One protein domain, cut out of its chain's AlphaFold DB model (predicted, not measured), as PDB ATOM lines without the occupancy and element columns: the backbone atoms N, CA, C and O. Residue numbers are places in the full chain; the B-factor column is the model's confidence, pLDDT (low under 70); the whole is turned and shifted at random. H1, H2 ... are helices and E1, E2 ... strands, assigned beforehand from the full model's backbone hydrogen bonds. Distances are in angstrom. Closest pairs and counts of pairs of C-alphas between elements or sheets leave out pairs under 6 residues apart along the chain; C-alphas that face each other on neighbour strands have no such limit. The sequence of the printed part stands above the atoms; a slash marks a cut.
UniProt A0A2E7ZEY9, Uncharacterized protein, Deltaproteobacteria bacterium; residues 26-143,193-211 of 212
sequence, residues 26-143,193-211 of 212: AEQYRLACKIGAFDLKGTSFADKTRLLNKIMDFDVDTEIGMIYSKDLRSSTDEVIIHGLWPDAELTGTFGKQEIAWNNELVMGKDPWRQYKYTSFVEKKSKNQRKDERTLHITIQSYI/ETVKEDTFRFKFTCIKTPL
ATOM      1  N   ALA A  26      10.005  58.205  -8.636       59.69
ATOM      2  CA  ALA A  26       9.492  57.104  -7.841       59.69
ATOM      3  C   ALA A  26       8.044  56.850  -8.282       59.69
ATOM      4  O   ALA A  26       7.173  57.694  -8.069       59.69
ATOM      5  N   GLU A  27       7.812  55.769  -9.021       77.56
ATOM      6  CA  GLU A  27       6.515  55.467  -9.610       77.56
ATOM      7  C   GLU A  27       6.170  54.017  -9.306       77.56
ATOM      8  O   GLU A  27       6.874  53.088  -9.713       77.56
ATOM      9  N   GLN A  28       5.050  53.845  -8.612       88.69
ATOM     10  CA  GLN A  28       4.394  52.561  -8.453       88.69
ATOM     11  C   GLN A  28       3.356  52.401  -9.560       88.69
ATOM     12  O   GLN A  28       2.488  53.253  -9.767       88.69
ATOM     13  N   TYR A  29       3.451  51.313 -10.313       89.56
ATOM     14  CA  TYR A  29       2.524  51.036 -11.399       89.56
ATOM     15  C   TYR A  29       2.332  49.542 -11.620       89.56
ATOM     16  O   TYR A  29       3.217  48.726 -11.378       89.56
ATOM     17  N   ARG A  30       1.169  49.197 -12.160       91.94
ATOM     18  CA  ARG A  30       0.873  47.873 -12.689       91.94
ATOM     19  C   ARG A  30       1.247  47.816 -14.166       91.94
ATOM     20  O   ARG A  30       0.922  48.734 -14.924       91.94
ATOM     21  N   LEU A  31       1.905  46.746 -14.585       92.00
ATOM     22  CA  LEU A  31       2.286  46.473 -15.963       92.00
ATOM     23  C   LEU A  31       1.645  45.159 -16.410       92.00
ATOM     24  O   LEU A  31       2.041  44.088 -15.964       92.00
ATOM     25  N   ALA A  32       0.683  45.240 -17.325       92.50
ATOM     26  CA  ALA A  32      -0.014  44.075 -17.864       92.50
ATOM     27  C   ALA A  32       0.417  43.810 -19.311       92.50
ATOM     28  O   ALA A  32       0.152  44.624 -20.196       92.50
ATOM     29  N   CYS A  33       1.059  42.671 -19.567       92.19
ATOM     30  CA  CYS A  33       1.582  42.277 -20.875       92.19
ATOM     31  C   CYS A  33       0.772  41.110 -21.445       92.19
ATOM     32  O   CYS A  33       0.849  39.989 -20.943       92.19
ATOM     33  N   LYS A  34      -0.001  41.354 -22.508       90.69
ATOM     34  CA  LYS A  34      -0.794  40.302 -23.158       90.69
ATOM     35  C   LYS A  34       0.058  39.547 -24.177       90.69
ATOM     36  O   LYS A  34       0.673  40.167 -25.037       90.69
ATOM     37  N   ILE A  35       0.022  38.219 -24.124       89.44
ATOM     38  CA  ILE A  35       0.712  37.351 -25.082       89.44
ATOM     39  C   ILE A  35      -0.130  37.221 -26.356       89.44
ATOM     40  O   ILE A  35      -1.202  36.603 -26.370       89.44
ATOM     41  N   GLY A  36       0.365  37.812 -27.438       85.50
ATOM     42  CA  GLY A  36      -0.193  37.713 -28.778       85.50
ATOM     43  C   GLY A  36       0.228  36.441 -29.518       85.50
ATOM     44  O   GLY A  36       1.188  35.756 -29.170       85.50
ATOM     45  N   ALA A  37      -0.478  36.146 -30.610       79.50
ATOM     46  CA  ALA A  37      -0.249  34.948 -31.425       79.50
ATOM     47  C   ALA A  37       1.136  34.893 -32.096       79.50
ATOM     48  O   ALA A  37       1.619  33.810 -32.434       79.50
ATOM     49  N   PHE A  38       1.780  36.045 -32.288       83.81
ATOM     50  CA  PHE A  38       3.068  36.158 -32.975       83.81
ATOM     51  C   PHE A  38       4.255  36.379 -32.029       83.81
ATOM     52  O   PHE A  38       5.401  36.293 -32.473       83.81
ATOM     53  N   ASP A  39       3.999  36.603 -30.739       86.06
ATOM     54  CA  ASP A  39       5.031  37.018 -29.783       86.06
ATOM     55  C   ASP A  39       5.976  35.867 -29.425       86.06
ATOM     56  O   ASP A  39       7.155  36.081 -29.167       86.06
ATOM     57  N   LEU A  40       5.487  34.624 -29.495       85.38
ATOM     58  CA  LEU A  40       6.221  33.403 -29.147       85.38
ATOM     59  C   LEU A  40       6.898  32.746 -30.363       85.38
ATOM     60  O   LEU A  40       6.916  31.519 -30.517       85.38
ATOM     61  N   LYS A  41       7.438  33.548 -31.286       84.94
ATOM     62  CA  LYS A  41       8.163  33.031 -32.458       84.94
ATOM     63  C   LYS A  41       9.336  32.138 -32.019       84.94
ATOM     64  O   LYS A  41      10.092  32.492 -31.125       84.94
ATOM     65  N   GLY A  42       9.493  30.985 -32.673       80.44
ATOM     66  CA  GLY A  42      10.550  30.011 -32.362       80.44
ATOM     67  C   GLY A  42      10.206  29.008 -31.255       80.44
ATOM     68  O   GLY A  42      10.988  28.096 -31.025       80.44
ATOM     69  N   THR A  43       9.042  29.130 -30.612       83.19
ATOM     70  CA  THR A  43       8.536  28.126 -29.656       83.19
ATOM     71  C   THR A  43       7.680  27.057 -30.341       83.19
ATOM     72  O   THR A  43       7.237  27.232 -31.489       83.19
ATOM     73  N   SER A  44       7.437  25.950 -29.631       85.19
ATOM     74  CA  SER A  44       6.593  24.850 -30.103       85.19
ATOM     75  C   SER A  44       5.135  25.290 -30.308       85.19
ATOM     76  O   SER A  44       4.664  26.261 -29.715       85.19
ATOM     77  N   PHE A  45       4.383  24.568 -31.145       84.62
ATOM     78  CA  PHE A  45       2.951  24.843 -31.320       84.62
ATOM     79  C   PHE A  45       2.166  24.678 -30.010       84.62
ATOM     80  O   PHE A  45       1.277  25.478 -29.722       84.62
ATOM     81  N   ALA A  46       2.527  23.680 -29.199       85.00
ATOM     82  CA  ALA A  46       1.910  23.448 -27.899       85.00
ATOM     83  C   ALA A  46       2.090  24.657 -26.967       85.00
ATOM     84  O   ALA A  46       1.117  25.109 -26.368       85.00
ATOM     85  N   ASP A  47       3.295  25.233 -26.908       83.06
ATOM     86  CA  ASP A  47       3.567  26.412 -26.078       83.06
ATOM     87  C   ASP A  47       2.808  27.644 -26.562       83.06
ATOM     88  O   ASP A  47       2.226  28.362 -25.751       83.06
ATOM     89  N   LYS A  48       2.735  27.862 -27.881       86.44
ATOM     90  CA  LYS A  48       1.947  28.965 -28.450       86.44
ATOM     91  C   LYS A  48       0.483  28.880 -28.042       86.44
ATOM     92  O   LYS A  48      -0.065  29.862 -27.556       86.44
ATOM     93  N   THR A  49      -0.140  27.715 -28.213       84.75
ATOM     94  CA  THR A  49      -1.557  27.517 -27.877       84.75
ATOM     95  C   THR A  49      -1.802  27.649 -26.378       84.75
ATOM     96  O   THR A  49      -2.768  28.286 -25.968       84.75
ATOM     97  N   ARG A  50      -0.908  27.093 -25.554       83.56
ATOM     98  CA  ARG A  50      -1.013  27.127 -24.091       83.56
ATOM     99  C   ARG A  50      -0.891  28.542 -23.519       83.56
ATOM    100  O   ARG A  50      -1.442  28.814 -22.456       83.56
ATOM    101  N   LEU A  51      -0.167  29.429 -24.201       86.12
ATOM    102  CA  LEU A  51       0.165  30.769 -23.709       86.12
ATOM    103  C   LEU A  51      -0.607  31.904 -24.388       86.12
ATOM    104  O   LEU A  51      -0.608  33.031 -23.892       86.12
ATOM    105  N   LEU A  52      -1.275  31.623 -25.503       86.94
ATOM    106  CA  LEU A  52      -2.050  32.606 -26.246       86.94
ATOM    107  C   LEU A  52      -3.100  33.288 -25.354       86.94
ATOM    108  O   LEU A  52      -3.852  32.628 -24.644       86.94
ATOM    109  N   ASN A  53      -3.188  34.617 -25.447       86.25
ATOM    110  CA  ASN A  53      -4.108  35.473 -24.688       86.25
ATOM    111  C   ASN A  53      -3.899  35.511 -23.168       86.25
ATOM    112  O   ASN A  53      -4.638  36.241 -22.503       86.25
ATOM    113  N   LYS A  54      -2.899  34.812 -22.618       87.81
ATOM    114  CA  LYS A  54      -2.511  35.007 -21.221       87.81
ATOM    115  C   LYS A  54      -1.968  36.418 -21.004       87.81
ATOM    116  O   LYS A  54      -1.442  37.046 -21.928       87.81
ATOM    117  N   ILE A  55      -2.121  36.912 -19.783       88.06
ATOM    118  CA  ILE A  55      -1.659  38.233 -19.366       88.06
ATOM    119  C   ILE A  55      -0.633  38.012 -18.267       88.06
ATOM    120  O   ILE A  55      -0.977  37.453 -17.236       88.06
ATOM    121  N   MET A  56       0.601  38.446 -18.507       89.25
ATOM    122  CA  MET A  56       1.618  38.530 -17.463       89.25
ATOM    123  C   MET A  56       1.426  39.854 -16.734       89.25
ATOM    124  O   MET A  56       1.373  40.905 -17.387       89.25
ATOM    125  N   ASP A  57       1.292  39.801 -15.416       88.81
ATOM    126  CA  ASP A  57       0.919  40.956 -14.606       88.81
ATOM    127  C   ASP A  57       1.964  41.254 -13.535       88.81
ATOM    128  O   ASP A  57       2.245  40.423 -12.666       88.81
ATOM    129  N   PHE A  58       2.517  42.463 -13.597       88.81
ATOM    130  CA  PHE A  58       3.592  42.901 -12.724       88.81
ATOM    131  C   PHE A  58       3.190  44.139 -11.932       88.81
ATOM    132  O   PHE A  58       2.739  45.124 -12.511       88.81
ATOM    133  N   ASP A  59       3.435  44.123 -10.629       89.56
ATOM    134  CA  ASP A  59       3.488  45.333  -9.818       89.56
ATOM    135  C   ASP A  59       4.949  45.810  -9.803       89.56
ATOM    136  O   ASP A  59       5.857  45.059  -9.436       89.56
ATOM    137  N   VAL A  60       5.187  47.035 -10.268       87.94
ATOM    138  CA  VAL A  60       6.515  47.642 -10.381       87.94
ATOM    139  C   VAL A  60       6.596  48.833  -9.444       87.94
ATOM    140  O   VAL A  60       5.728  49.703  -9.469       87.94
ATOM    141  N   ASP A  61       7.673  48.888  -8.673       85.25
ATOM    142  CA  ASP A  61       8.052  50.023  -7.851       85.25
ATOM    143  C   ASP A  61       9.473  50.456  -8.236       85.25
ATOM    144  O   ASP A  61      10.461  49.772  -7.955       85.25
ATOM    145  N   THR A  62       9.588  51.585  -8.934       77.88
ATOM    146  CA  THR A  62      10.891  52.109  -9.369       77.88
ATOM    147  C   THR A  62      11.644  52.859  -8.270       77.88
ATOM    148  O   THR A  62      12.820  53.163  -8.471       77.88
ATOM    149  N   GLU A  63      11.009  53.160  -7.132       76.31
ATOM    150  CA  GLU A  63      11.629  53.869  -6.008       76.31
ATOM    151  C   GLU A  63      12.545  52.943  -5.219       76.31
ATOM    152  O   GLU A  63      13.740  53.204  -5.077       76.31
ATOM    153  N   ILE A  64      11.985  51.830  -4.750       74.88
ATOM    154  CA  ILE A  64      12.742  50.801  -4.032       74.88
ATOM    155  C   ILE A  64      13.462  49.851  -4.988       74.88
ATOM    156  O   ILE A  64      14.246  49.020  -4.538       74.88
ATOM    157  N   GLY A  65      13.197  49.970  -6.296       74.50
ATOM    158  CA  GLY A  65      13.663  49.020  -7.291       74.50
ATOM    159  C   GLY A  65      13.111  47.647  -6.947       74.50
ATOM    160  O   GLY A  65      13.842  46.786  -6.475       74.50
ATOM    161  N   MET A  66      11.815  47.449  -7.156       80.19
ATOM    162  CA  MET A  66      11.145  46.169  -6.972       80.19
ATOM    163  C   MET A  66      10.221  45.907  -8.156       80.19
ATOM    164  O   MET A  66       9.567  46.800  -8.688       80.19
ATOM    165  N   ILE A  67      10.161  44.652  -8.573       84.81
ATOM    166  CA  ILE A  67       9.161  44.165  -9.512       84.81
ATOM    167  C   ILE A  67       8.661  42.831  -8.983       84.81
ATOM    168  O   ILE A  67       9.446  41.981  -8.563       84.81
ATOM    169  N   TYR A  68       7.349  42.660  -8.981       84.75
ATOM    170  CA  TYR A  68       6.693  41.462  -8.489       84.75
ATOM    171  C   TYR A  68       5.657  40.997  -9.499       84.75
ATOM    172  O   TYR A  68       4.884  41.798 -10.007       84.75
ATOM    173  N   SER A  69       5.626  39.697  -9.769       84.38
ATOM    174  CA  SER A  69       4.582  39.072 -10.575       84.38
ATOM    175  C   SER A  69       3.586  38.394  -9.647       84.38
ATOM    176  O   SER A  69       3.973  37.606  -8.785       84.38
ATOM    177  N   LYS A  70       2.289  38.639  -9.832       75.94
ATOM    178  CA  LYS A  70       1.261  37.884  -9.090       75.94
ATOM    179  C   LYS A  70       1.265  36.401  -9.473       75.94
ATOM    180  O   LYS A  70       0.869  35.562  -8.659       75.94
ATOM    181  N   ASP A  71       1.818  36.086 -10.641       69.25
ATOM    182  CA  ASP A  71       1.929  34.738 -11.193       69.25
ATOM    183  C   ASP A  71       2.937  33.873 -10.404       69.25
ATOM    184  O   ASP A  71       2.848  32.648 -10.433       69.25
ATOM    185  N   LEU A  72       3.819  34.484  -9.588       60.78
ATOM    186  CA  LEU A  72       4.768  33.798  -8.686       60.78
ATOM    187  C   LEU A  72       4.104  32.834  -7.693       60.78
ATOM    188  O   LEU A  72       4.738  31.883  -7.234       60.78
ATOM    189  N   ARG A  73       2.846  33.090  -7.309       53.81
ATOM    190  CA  ARG A  73       2.115  32.256  -6.335       53.81
ATOM    191  C   ARG A  73       1.568  30.972  -6.945       53.81
ATOM    192  O   ARG A  73       1.071  30.115  -6.220       53.81
ATOM    193  N   SER A  74       1.655  30.839  -8.261       50.28
ATOM    194  CA  SER A  74       1.147  29.698  -8.992       50.28
ATOM    195  C   SER A  74       2.289  29.022  -9.735       50.28
ATOM    196  O   SER A  74       3.170  29.675 -10.279       50.28
ATOM    197  N   SER A  75       2.297  27.694  -9.762       53.41
ATOM    198  CA  SER A  75       3.211  26.888 -10.574       53.41
ATOM    199  C   SER A  75       2.892  27.025 -12.070       53.41
ATOM    200  O   SER A  75       2.718  26.019 -12.763       53.41
ATOM    201  N   THR A  76       2.683  28.250 -12.552       61.44
ATOM    202  CA  THR A  76       2.203  28.521 -13.894       61.44
ATOM    203  C   THR A  76       3.370  28.686 -14.830       61.44
ATOM    204  O   THR A  76       4.417  29.258 -14.533       61.44
ATOM    205  N   ASP A  77       3.142  28.210 -16.038       65.94
ATOM    206  CA  ASP A  77       4.078  28.380 -17.125       65.94
ATOM    207  C   ASP A  77       4.292  29.853 -17.539       65.94
ATOM    208  O   ASP A  77       5.110  30.121 -18.412       65.94
ATOM    209  N   GLU A  78       3.540  30.802 -16.969       69.81
ATOM    210  CA  GLU A  78       3.746  32.247 -17.145       69.81
ATOM    211  C   GLU A  78       5.067  32.689 -16.512       69.81
ATOM    212  O   GLU A  78       5.826  33.431 -17.138       69.81
ATOM    213  N   VAL A  79       5.397  32.139 -15.336       68.06
ATOM    214  CA  VAL A  79       6.666  32.406 -14.643       68.06
ATOM    215  C   VAL A  79       7.854  31.987 -15.508       68.06
ATOM    216  O   VAL A  79       8.850  32.706 -15.587       68.06
ATOM    217  N   ILE A  80       7.714  30.885 -16.254       71.06
ATOM    218  CA  ILE A  80       8.732  30.410 -17.204       71.06
ATOM    219  C   ILE A  80       8.967  31.421 -18.332       71.06
ATOM    220  O   ILE A  80      10.079  31.482 -18.852       71.06
ATOM    221  N   ILE A  81       7.968  32.216 -18.722       77.56
ATOM    222  CA  ILE A  81       8.131  33.208 -19.790       77.56
ATOM    223  C   ILE A  81       8.876  34.418 -19.271       77.56
ATOM    224  O   ILE A  81       9.844  34.819 -19.902       77.56
ATOM    225  N   HIS A  82       8.436  35.009 -18.158       76.81
ATOM    226  CA  HIS A  82       8.991  36.280 -17.695       76.81
ATOM    227  C   HIS A  82      10.224  36.137 -16.793       76.81
ATOM    228  O   HIS A  82      10.970  37.105 -16.618       76.81
ATOM    229  N   GLY A  83      10.467  34.942 -16.247       75.88
ATOM    230  CA  GLY A  83      11.664  34.619 -15.470       75.88
ATOM    231  C   GLY A  83      11.756  35.355 -14.139       75.88
ATOM    232  O   GLY A  83      12.841  35.474 -13.580       75.88
ATOM    233  N   LEU A  84      10.641  35.885 -13.637       79.88
ATOM    234  CA  LEU A  84      10.606  36.602 -12.365       79.88
ATOM    235  C   LEU A  84      10.279  35.595 -11.261       79.88
ATOM    236  O   LEU A  84       9.113  35.412 -10.921       79.88
ATOM    237  N   TRP A  85      11.311  34.898 -10.783       73.88
ATOM    238  CA  TRP A  85      11.265  34.057  -9.583       73.88
ATOM    239  C   TRP A  85      11.729  34.863  -8.358       73.88
ATOM    240  O   TRP A  85      12.211  35.985  -8.521       73.88
ATOM    241  N   PRO A  86      11.576  34.333  -7.129       71.62
ATOM    242  CA  PRO A  86      11.996  35.027  -5.908       71.62
ATOM    243  C   PRO A  86      13.482  35.420  -5.865       71.62
ATOM    244  O   PRO A  86      13.857  36.271  -5.069       71.62
ATOM    245  N   ASP A  87      14.313  34.789  -6.690       71.56
ATOM    246  CA  ASP A  87      15.752  35.009  -6.849       71.56
ATOM    247  C   ASP A  87      16.115  35.982  -7.983       71.56
ATOM    248  O   ASP A  87      17.296  36.232  -8.216       71.56
ATOM    249  N   ALA A  88      15.131  36.544  -8.692       82.31
ATOM    250  CA  ALA A  88      15.401  37.508  -9.748       82.31
ATOM    251  C   ALA A  88      16.078  38.768  -9.187       82.31
ATOM    252  O   ALA A  88      15.591  39.401  -8.250       82.31
ATOM    253  N   GLU A  89      17.175  39.171  -9.820       83.69
ATOM    254  CA  GLU A  89      17.952  40.338  -9.425       83.69
ATOM    255  C   GLU A  89      17.653  41.506 -10.356       83.69
ATOM    256  O   GLU A  89      17.760  41.407 -11.585       83.69
ATOM    257  N   LEU A  90      17.314  42.651  -9.770       85.19
ATOM    258  CA  LEU A  90      17.233  43.890 -10.524       85.19
ATOM    259  C   LEU A  90      18.625  44.375 -10.895       85.19
ATOM    260  O   LEU A  90      19.578  44.325 -10.122       85.19
ATOM    261  N   THR A  91      18.725  44.864 -12.120       83.88
ATOM    262  CA  THR A  91      19.986  45.284 -12.718       83.88
ATOM    263  C   THR A  91      19.951  46.767 -13.029       83.88
ATOM    264  O   THR A  91      18.887  47.357 -13.229       83.88
ATOM    265  N   GLY A  92      21.131  47.386 -13.088       79.75
ATOM    266  CA  GLY A  92      21.243  48.774 -13.516       79.75
ATOM    267  C   GLY A  92      20.646  48.966 -14.911       79.75
ATOM    268  O   GLY A  92      20.964  48.230 -15.844       79.75
ATOM    269  N   THR A  93      19.792  49.973 -15.067       83.38
ATOM    270  CA  THR A  93      19.176  50.292 -16.358       83.38
ATOM    271  C   THR A  93      20.153  51.039 -17.259       83.38
ATOM    272  O   THR A  93      20.795  51.996 -16.818       83.38
ATOM    273  N   PHE A  94      20.205  50.689 -18.544       79.94
ATOM    274  CA  PHE A  94      21.003  51.411 -19.535       79.94
ATOM    275  C   PHE A  94      20.165  51.894 -20.726       79.94
ATOM    276  O   PHE A  94      19.251  51.220 -21.208       79.94
ATOM    277  N   GLY A  95      20.492  53.086 -21.237       86.19
ATOM    278  CA  GLY A  95      19.879  53.659 -22.435       86.19
ATOM    279  C   GLY A  95      18.350  53.767 -22.355       86.19
ATOM    280  O   GLY A  95      17.802  54.616 -21.641       86.19
ATOM    281  N   LYS A  96      17.664  52.919 -23.132       87.62
ATOM    282  CA  LYS A  96      16.199  52.905 -23.283       87.62
ATOM    283  C   LYS A  96      15.465  52.093 -22.212       87.62
ATOM    284  O   LYS A  96      14.250  52.016 -22.285       87.62
ATOM    285  N   GLN A  97      16.154  51.492 -21.249       89.19
ATOM    286  CA  GLN A  97      15.520  50.660 -20.223       89.19
ATOM    287  C   GLN A  97      14.892  51.525 -19.119       89.19
ATOM    288  O   GLN A  97      15.539  52.452 -18.632       89.19
ATOM    289  N   GLU A  98      13.636  51.243 -18.770       87.00
ATOM    290  CA  GLU A  98      12.903  51.835 -17.635       87.00
ATOM    291  C   GLU A  98      13.119  51.006 -16.362       87.00
ATOM    292  O   GLU A  98      13.389  51.566 -15.309       87.00
ATOM    293  N   ILE A  99      13.080  49.676 -16.484       88.31
ATOM    294  CA  ILE A  99      13.453  48.710 -15.443       88.31
ATOM    295  C   ILE A  99      14.017  47.454 -16.117       88.31
ATOM    296  O   ILE A  99      13.609  47.124 -17.235       88.31
ATOM    297  N   ALA A 100      14.968  46.774 -15.478       90.69
ATOM    298  CA  ALA A 100      15.604  45.575 -16.016       90.69
ATOM    299  C   ALA A 100      15.950  44.579 -14.906       90.69
ATOM    300  O   ALA A 100      16.459  44.977 -13.861       90.69
ATOM    301  N   TRP A 101      15.731  43.290 -15.153       90.56
ATOM    302  CA  TRP A 101      16.076  42.208 -14.234       90.56
ATOM    303  C   TRP A 101      16.721  41.036 -14.967       90.56
ATOM    304  O   TRP A 101      16.471  40.791 -16.152       90.56
ATOM    305  N   ASN A 102      17.532  40.296 -14.224       91.06
ATOM    306  CA  ASN A 102      18.088  39.023 -14.640       91.06
ATOM    307  C   ASN A 102      17.615  37.926 -13.699       91.06
ATOM    308  O   ASN A 102      17.279  38.178 -12.544       91.06
ATOM    309  N   ASN A 103      17.620  36.698 -14.201       88.31
ATOM    310  CA  ASN A 103      17.439  35.547 -13.341       88.31
ATOM    311  C   ASN A 103      18.157  34.309 -13.881       88.31
ATOM    312  O   ASN A 103      18.311  34.157 -15.095       88.31
ATOM    313  N   GLU A 104      18.567  33.408 -12.995       86.94
ATOM    314  CA  GLU A 104      19.141  32.114 -13.345       86.94
ATOM    315  C   GLU A 104      18.318  30.987 -12.729       86.94
ATOM    316  O   GLU A 104      18.429  30.678 -11.550       86.94
ATOM    317  N   LEU A 105      17.533  30.310 -13.561       81.44
ATOM    318  CA  LEU A 105      16.697  29.206 -13.121       81.44
ATOM    319  C   LEU A 105      17.367  27.862 -13.399       81.44
ATOM    320  O   LEU A 105      17.731  27.552 -14.539       81.44
ATOM    321  N   VAL A 106      17.417  27.011 -12.378       71.56
ATOM    322  CA  VAL A 106      17.684  25.575 -12.526       71.56
ATOM    323  C   VAL A 106      16.380  24.817 -12.312       71.56
ATOM    324  O   VAL A 106      15.756  24.909 -11.256       71.56
ATOM    325  N   MET A 107      15.948  24.052 -13.315       69.00
ATOM    326  CA  MET A 107      14.710  23.281 -13.208       69.00
ATOM    327  C   MET A 107      14.942  22.048 -12.339       69.00
ATOM    328  O   MET A 107      15.707  21.166 -12.710       69.00
ATOM    329  N   GLY A 108      14.223  21.917 -11.221       66.38
ATOM    330  CA  GLY A 108      14.382  20.757 -10.329       66.38
ATOM    331  C   GLY A 108      14.147  19.397 -11.009       66.38
ATOM    332  O   GLY A 108      14.765  18.406 -10.632       66.38
ATOM    333  N   LYS A 109      13.291  19.345 -12.043       71.75
ATOM    334  CA  LYS A 109      13.023  18.126 -12.834       71.75
ATOM    335  C   LYS A 109      14.128  17.782 -13.840       71.75
ATOM    336  O   LYS A 109      14.221  16.629 -14.244       71.75
ATOM    337  N   ASP A 110      14.933  18.760 -14.250       74.44
ATOM    338  CA  ASP A 110      16.063  18.579 -15.166       74.44
ATOM    339  C   ASP A 110      17.261  19.399 -14.655       74.44
ATOM    340  O   ASP A 110      17.497  20.517 -15.120       74.44
ATOM    341  N   PRO A 111      18.022  18.869 -13.677       77.56
ATOM    342  CA  PRO A 111      19.121  19.596 -13.037       77.56
ATOM    343  C   PRO A 111      20.310  19.839 -13.980       77.56
ATOM    344  O   PRO A 111      21.243  20.573 -13.640       77.56
ATOM    345  N   TRP A 112      20.298  19.217 -15.161       83.12
ATOM    346  CA  TRP A 112      21.299  19.422 -16.200       83.12
ATOM    347  C   TRP A 112      20.996  20.647 -17.048       83.12
ATOM    348  O   TRP A 112      21.905  21.165 -17.696       83.12
ATOM    349  N   ARG A 113      19.752  21.132 -17.032       85.25
ATOM    350  CA  ARG A 113      19.330  22.287 -17.811       85.25
ATOM    351  C   ARG A 113      19.215  23.524 -16.930       85.25
ATOM    352  O   ARG A 113      18.573  23.530 -15.881       85.25
ATOM    353  N   GLN A 114      19.847  24.592 -17.392       88.19
ATOM    354  CA  GLN A 114      19.832  25.898 -16.752       88.19
ATOM    355  C   GLN A 114      19.315  26.934 -17.744       88.19
ATOM    356  O   GLN A 114      19.711  26.940 -18.910       88.19
ATOM    357  N   TYR A 115      18.460  27.833 -17.272       87.75
ATOM    358  CA  TYR A 115      17.946  28.947 -18.051       87.75
ATOM    359  C   TYR A 115      18.459  30.255 -17.478       87.75
ATOM    360  O   TYR A 115      18.343  30.502 -16.280       87.75
ATOM    361  N   LYS A 116      19.012  31.103 -18.341       91.19
ATOM    362  CA  LYS A 116      19.353  32.479 -17.985       91.19
ATOM    363  C   LYS A 116      18.368  33.427 -18.640       91.19
ATOM    364  O   LYS A 116      18.174  33.383 -19.858       91.19
ATOM    365  N   TYR A 117      17.768  34.266 -17.818       91.88
ATOM    366  CA  TYR A 117      16.797  35.270 -18.195       91.88
ATOM    367  C   TYR A 117      17.449  36.641 -18.166       91.88
ATOM    368  O   TYR A 117      18.141  36.994 -17.212       91.88
ATOM    369  N   THR A 118      17.179  37.420 -19.204       92.94
ATOM    370  CA  THR A 118      17.470  38.850 -19.239       92.94
ATOM    371  C   THR A 118      16.243  39.563 -19.759       92.94
ATOM    372  O   THR A 118      15.840  39.361 -20.911       92.94
ATOM    373  N   SER A 119      15.669  40.402 -18.909       92.94
ATOM    374  CA  SER A 119      14.373  41.016 -19.142       92.94
ATOM    375  C   SER A 119      14.429  42.508 -18.851       92.94
ATOM    376  O   SER A 119      15.108  42.951 -17.929       92.94
ATOM    377  N   PHE A 120      13.729  43.306 -19.651       92.94
ATOM    378  CA  PHE A 120      13.622  44.740 -19.406       92.94
ATOM    379  C   PHE A 120      12.377  45.341 -20.041       92.94
ATOM    380  O   PHE A 120      11.902  44.889 -21.083       92.94
ATOM    381  N   VAL A 121      11.896  46.421 -19.440       91.81
ATOM    382  CA  VAL A 121      10.834  47.259 -19.997       91.81
ATOM    383  C   VAL A 121      11.478  48.460 -20.679       91.81
ATOM    384  O   VAL A 121      12.326  49.138 -20.095       91.81
ATOM    385  N   GLU A 122      11.104  48.728 -21.927       91.81
ATOM    386  CA  GLU A 122      11.533  49.936 -22.630       91.81
ATOM    387  C   GLU A 122      10.785  51.168 -22.116       91.81
ATOM    388  O   GLU A 122       9.562  51.161 -21.963       91.81
ATOM    389  N   LYS A 123      11.524  52.269 -21.952       87.44
ATOM    390  CA  LYS A 123      10.972  53.617 -21.847       87.44
ATOM    391  C   LYS A 123      10.075  53.880 -23.049       87.44
ATOM    392  O   LYS A 123      10.403  53.514 -24.180       87.44
ATOM    393  N   LYS A 124       8.988  54.610 -22.811       85.25
ATOM    394  CA  LYS A 124       8.035  55.018 -23.846       85.25
ATOM    395  C   LYS A 124       8.743  55.579 -25.091       85.25
ATOM    396  O   LYS A 124       9.498  56.553 -25.006       85.25
ATOM    397  N   SER A 125       8.422  55.036 -26.265       81.31
ATOM    398  CA  SER A 125       8.822  55.631 -27.544       81.31
ATOM    399  C   SER A 125       7.838  56.717 -28.012       81.31
ATOM    400  O   SER A 125       6.687  56.785 -27.580       81.31
ATOM    401  N   LYS A 126       8.272  57.591 -28.931       79.75
ATOM    402  CA  LYS A 126       7.442  58.709 -29.426       79.75
ATOM    403  C   LYS A 126       6.129  58.261 -30.087       79.75
ATOM    404  O   LYS A 126       5.158  59.006 -30.030       79.75
ATOM    405  N   ASN A 127       6.104  57.063 -30.670       79.06
ATOM    406  CA  ASN A 127       4.982  56.562 -31.470       79.06
ATOM    407  C   ASN A 127       4.009  55.677 -30.673       79.06
ATOM    408  O   ASN A 127       3.027  55.199 -31.230       79.06
ATOM    409  N   GLN A 128       4.282  55.444 -29.389       81.38
ATOM    410  CA  GLN A 128       3.450  54.610 -28.527       81.38
ATOM    411  C   GLN A 128       2.401  55.426 -27.776       81.38
ATOM    412  O   GLN A 128       2.607  56.607 -27.454       81.38
ATOM    413  N   ARG A 129       1.283  54.767 -27.441       84.62
ATOM    414  CA  ARG A 129       0.292  55.326 -26.513       84.62
ATOM    415  C   ARG A 129       0.956  55.647 -25.170       84.62
ATOM    416  O   ARG A 129       2.022  55.134 -24.838       84.62
ATOM    417  N   LYS A 130       0.373  56.576 -24.410       82.25
ATOM    418  CA  LYS A 130       0.991  57.105 -23.176       82.25
ATOM    419  C   LYS A 130       1.234  56.004 -22.132       82.25
ATOM    420  O   LYS A 130       2.276  55.998 -21.473       82.25
ATOM    421  N   ASP A 131       0.273  55.107 -22.023       88.81
ATOM    422  CA  ASP A 131       0.213  53.938 -21.155       88.81
ATOM    423  C   ASP A 131       0.914  52.711 -21.748       88.81
ATOM    424  O   ASP A 131       1.147  51.746 -21.039       88.81
ATOM    425  N   GLU A 132       1.305  52.720 -23.017       91.44
ATOM    426  CA  GLU A 132       1.927  51.548 -23.626       91.44
ATOM    427  C   GLU A 132       3.422  51.461 -23.290       91.44
ATOM    428  O   GLU A 132       4.154  52.460 -23.279       91.44
ATOM    429  N   ARG A 133       3.879  50.241 -23.018       92.25
ATOM    430  CA  ARG A 133       5.282  49.871 -22.816       92.25
ATOM    431  C   ARG A 133       5.603  48.599 -23.586       92.25
ATOM    432  O   ARG A 133       4.708  47.839 -23.950       92.25
ATOM    433  N   THR A 134       6.886  48.355 -23.820       93.38
ATOM    434  CA  THR A 134       7.350  47.116 -24.453       93.38
ATOM    435  C   THR A 134       8.224  46.346 -23.478       93.38
ATOM    436  O   THR A 134       9.244  46.859 -23.024       93.38
ATOM    437  N   LEU A 135       7.827  45.113 -23.167       93.50
ATOM    438  CA  LEU A 135       8.613  44.173 -22.377       93.50
ATOM    439  C   LEU A 135       9.442  43.295 -23.312       93.50
ATOM    440  O   LEU A 135       8.914  42.626 -24.198       93.50
ATOM    441  N   HIS A 136      10.747  43.291 -23.091       94.19
ATOM    442  CA  HIS A 136      11.695  42.424 -23.764       94.19
ATOM    443  C   HIS A 136      12.106  41.314 -22.821       94.19
ATOM    444  O   HIS A 136      12.504  41.590 -21.692       94.19
ATOM    445  N   ILE A 137      12.063  40.075 -23.307       92.88
ATOM    446  CA  ILE A 137      12.556  38.921 -22.562       92.88
ATOM    447  C   ILE A 137      13.475  38.105 -23.460       92.88
ATOM    448  O   ILE A 137      13.129  37.760 -24.591       92.88
ATOM    449  N   THR A 138      14.664  37.802 -22.955       93.31
ATOM    450  CA  THR A 138      15.605  36.873 -23.573       93.31
ATOM    451  C   THR A 138      15.815  35.690 -22.646       93.31
ATOM    452  O   THR A 138      16.199  35.879 -21.497       93.31
ATOM    453  N   ILE A 139      15.607  34.482 -23.167       91.62
ATOM    454  CA  ILE A 139      15.844  33.229 -22.448       91.62
ATOM    455  C   ILE A 139      16.969  32.488 -23.158       91.62
ATOM    456  O   ILE A 139      16.874  32.189 -24.349       91.62
ATOM    457  N   GLN A 140      18.042  32.197 -22.437       92.75
ATOM    458  CA  GLN A 140      19.154  31.390 -22.925       92.75
ATOM    459  C   GLN A 140      19.122  30.034 -22.227       92.75
ATOM    460  O   GLN A 140      19.196  29.975 -21.002       92.75
ATOM    461  N   SER A 141      19.009  28.961 -23.010       90.81
ATOM    462  CA  SER A 141      19.048  27.592 -22.493       90.81
ATOM    463  C   SER A 141      20.478  27.073 -22.516       90.81
ATOM    464  O   SER A 141      21.172  27.176 -23.531       90.81
ATOM    465  N   TYR A 142      20.894  26.476 -21.408       90.19
ATOM    466  CA  TYR A 142      22.184  25.831 -21.245       90.19
ATOM    467  C   TYR A 142      21.986  24.393 -20.791       90.19
ATOM    468  O   TYR A 142      21.132  24.119 -19.948       90.19
ATOM    469  N   ILE A 143      22.820  23.494 -21.304       89.94
ATOM    470  CA  ILE A 143      22.889  22.107 -20.860       89.94
ATOM    471  C   ILE A 143      24.268  21.821 -20.274       89.94
ATOM    472  O   ILE A 143      25.302  22.167 -20.850       89.94
ATOM    473  N   GLU A 193      30.952  20.262 -18.910       84.56
ATOM    474  CA  GLU A 193      30.889  21.549 -19.594       84.56
ATOM    475  C   GLU A 193      29.450  22.065 -19.601       84.56
ATOM    476  O   GLU A 193      28.498  21.301 -19.769       84.56
ATOM    477  N   THR A 194      29.296  23.376 -19.433       87.00
ATOM    478  CA  THR A 194      28.022  24.064 -19.640       87.00
ATOM    479  C   THR A 194      28.016  24.625 -21.052       87.00
ATOM    480  O   THR A 194      28.806  25.514 -21.373       87.00
ATOM    481  N   VAL A 195      27.120  24.124 -21.897       88.50
ATOM    482  CA  VAL A 195      27.019  24.519 -23.303       88.50
ATOM    483  C   VAL A 195      25.704  25.235 -23.542       88.50
ATOM    484  O   VAL A 195      24.652  24.794 -23.087       88.50
ATOM    485  N   LYS A 196      25.770  26.354 -24.261       91.69
ATOM    486  CA  LYS A 196      24.589  27.092 -24.697       91.69
ATOM    487  C   LYS A 196      23.920  26.350 -25.856       91.69
ATOM    488  O   LYS A 196      24.576  26.106 -26.863       91.69
ATOM    489  N   GLU A 197      22.637  26.034 -25.717       89.75
ATOM    490  CA  GLU A 197      21.844  25.388 -26.768       89.75
ATOM    491  C   GLU A 197      21.064  26.437 -27.559       89.75
ATOM    492  O   GLU A 197      21.433  26.781 -28.679       89.75
ATOM    493  N   ASP A 198      20.047  27.023 -26.931       89.75
ATOM    494  CA  ASP A 198      19.079  27.882 -27.603       89.75
ATOM    495  C   ASP A 198      19.063  29.305 -27.049       89.75
ATOM    496  O   ASP A 198      19.523  29.612 -25.942       89.75
ATOM    497  N   THR A 199      18.523  30.226 -27.845       92.44
ATOM    498  CA  THR A 199      18.192  31.581 -27.399       92.44
ATOM    499  C   THR A 199      16.830  31.982 -27.928       92.44
ATOM    500  O   THR A 199      16.652  32.172 -29.129       92.44
ATOM    501  N   PHE A 200      15.903  32.197 -27.008       90.44
ATOM    502  CA  PHE A 200      14.578  32.715 -27.293       90.44
ATOM    503  C   PHE A 200      14.548  34.208 -26.999       90.44
ATOM    504  O   PHE A 200      15.124  34.670 -26.013       90.44
ATOM    505  N   ARG A 201      13.911  34.976 -27.882       93.50
ATOM    506  CA  ARG A 201      13.766  36.425 -27.736       93.50
ATOM    507  C   ARG A 201      12.327  36.798 -27.999       93.50
ATOM    508  O   ARG A 201      11.833  36.596 -29.106       93.50
ATOM    509  N   PHE A 202      11.706  37.387 -26.997       92.81
ATOM    510  CA  PHE A 202      10.316  37.785 -27.031       92.81
ATOM    511  C   PHE A 202      10.190  39.285 -26.817       92.81
ATOM    512  O   PHE A 202      11.007  39.915 -26.136       92.81
ATOM    513  N   LYS A 203       9.160  39.846 -27.441       93.25
ATOM    514  CA  LYS A 203       8.737  41.226 -27.254       93.25
ATOM    515  C   LYS A 203       7.240  41.212 -27.022       93.25
ATOM    516  O   LYS A 203       6.518  40.659 -27.844       93.25
ATOM    517  N   PHE A 204       6.810  41.829 -25.936       92.56
ATOM    518  CA  PHE A 204       5.410  41.906 -25.558       92.56
ATOM    519  C   PHE A 204       4.996  43.362 -25.436       92.56
ATOM    520  O   PHE A 204       5.722  44.184 -24.868       92.56
ATOM    521  N   THR A 205       3.817  43.676 -25.956       92.31
ATOM    522  CA  THR A 205       3.181  44.966 -25.710       92.31
ATOM    523  C   THR A 205       2.461  44.912 -24.370       92.31
ATOM    524  O   THR A 205       1.693  43.987 -24.097       92.31
ATOM    525  N   CYS A 206       2.711  45.916 -23.540       93.12
ATOM    526  CA  CYS A 206       2.196  46.003 -22.187       93.12
ATOM    527  C   CYS A 206       1.471  47.324 -21.960       93.12
ATOM    528  O   CYS A 206       1.810  48.342 -22.564       93.12
ATOM    529  N   ILE A 207       0.508  47.310 -21.047       94.00
ATOM    530  CA  ILE A 207      -0.209  48.494 -20.586       94.00
ATOM    531  C   ILE A 207       0.239  48.812 -19.162       94.00
ATOM    532  O   ILE A 207       0.196  47.956 -18.280       94.00
ATOM    533  N   LYS A 208       0.686  50.049 -18.967       92.38
ATOM    534  CA  LYS A 208       1.105  50.649 -17.706       92.38
ATOM    535  C   LYS A 208      -0.074  51.398 -17.094       92.38
ATOM    536  O   LYS A 208      -0.607  52.329 -17.698       92.38
ATOM    537  N   THR A 209      -0.444  51.032 -15.876       91.75
ATOM    538  CA  THR A 209      -1.501  51.685 -15.099       91.75
ATOM    539  C   THR A 209      -0.913  52.181 -13.778       91.75
ATOM    540  O   THR A 209      -0.390  51.358 -13.030       91.75
ATOM    541  N   PRO A 210      -0.969  53.490 -13.475       87.25
ATOM    542  CA  PRO A 210      -0.508  54.010 -12.189       87.25
ATOM    543  C   PRO A 210      -1.236  53.334 -11.023       87.25
ATOM    544  O   PRO A 210      -2.449  53.125 -11.101       87.25
ATOM    545  N   LEU A 211      -0.504  53.008  -9.960       81.94
ATOM    546  CA  LEU A 211      -1.093  52.632  -8.678       81.94
ATOM    547  C   LEU A 211      -1.320  53.939  -7.902       81.94
ATOM    548  O   LEU A 211      -0.383  54.715  -7.725       81.94
TER     549      LEU A 211
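Overview. This is residues 26 to 143 and 193 to 211 of the 212 residues of an uncharacterized protein of Deltaproteobacteria bacterium (UniProt A0A2E7ZEY9). Seven antiparallel strands make one sheet, curled like part of a barrel and left incomplete between E3 and E4, with the short helix H3 in its hollow. It folds back on itself so that E3, E2 and E1 face E6, E5 and E4 across the hinge strand E7; H2 only grazes the sheet, and H1 lies off it. The printed part has 137 residues, with named elements in the order E1 H1 E2 E3 H2 H3 E4 E5 E6 E7 and the sheet order E3 E2 E1 E7 E6 E5 E4. The class is mostly strand, and the whole is compact, with a radius of gyration of the C-alphas of 14.9 A and spans of 43 by 31 by 29 A.

Arrangement. Start at E1, residues 28 to 34, antiparallel to E2, residues 55 to 61, where N 31 and O 58 are 2.8 A apart, within hydrogen-bond range. E2 forms a hairpin with edge strand E3, residues 66 to 69; look at N 59 and O 68, 2.8 A. H1, residues 45 to 51, is not on the sheet. H2, residues 70 to 73, only grazes the sheet with residues 70 to 71. H3, residues 77 to 82, is on the sheet, which curls round it; the closest C-alphas of H3 and E6, residues 132 to 143, are those of His 82 and Ile 137, 6.6 A. H2 and H3 touch only at the corner, and only just, with 3 pairs of C-alphas within 8 A, the closest those of Asp 71 and Val 79, 6.3 A. Edge strand E4, residues 97 to 106, E5, residues 113 to 122, and E6 form a meander, each strand the antiparallel neighbour of the one before; find N 103 and O 117, 3.1 A, and N 118 and O 138, 2.9 A. E7, residues 193 to 210, bends by 67 degrees at residue 207; it pairs with E6 at N 135 and O 204, 2.9 A, and with E1 at N 30 and O 209, 2.8 A. Every O i to N i+4 pair is within hydrogen-bond range in H1, 1 of 2 in H3, and H2 is too short for one.

Along the chain. Find C-alpha 28 at (4.394, 52.561, -8.453), where E1 begins its 19.8 A. E5 covers 29.1 A, E6 36.2 A, and E7 45.8 A, ending at C-alpha 210, (-0.508, 54.010, -12.189).

Size, cuts and confidence. Residues 144 to 192 are not printed; C-alphas 143 and 193 are 8.1 A apart across the cut. The link from H3 to E4 is long. Confidence is under 70 at residues 26, 71 to 79 and 107 to 108.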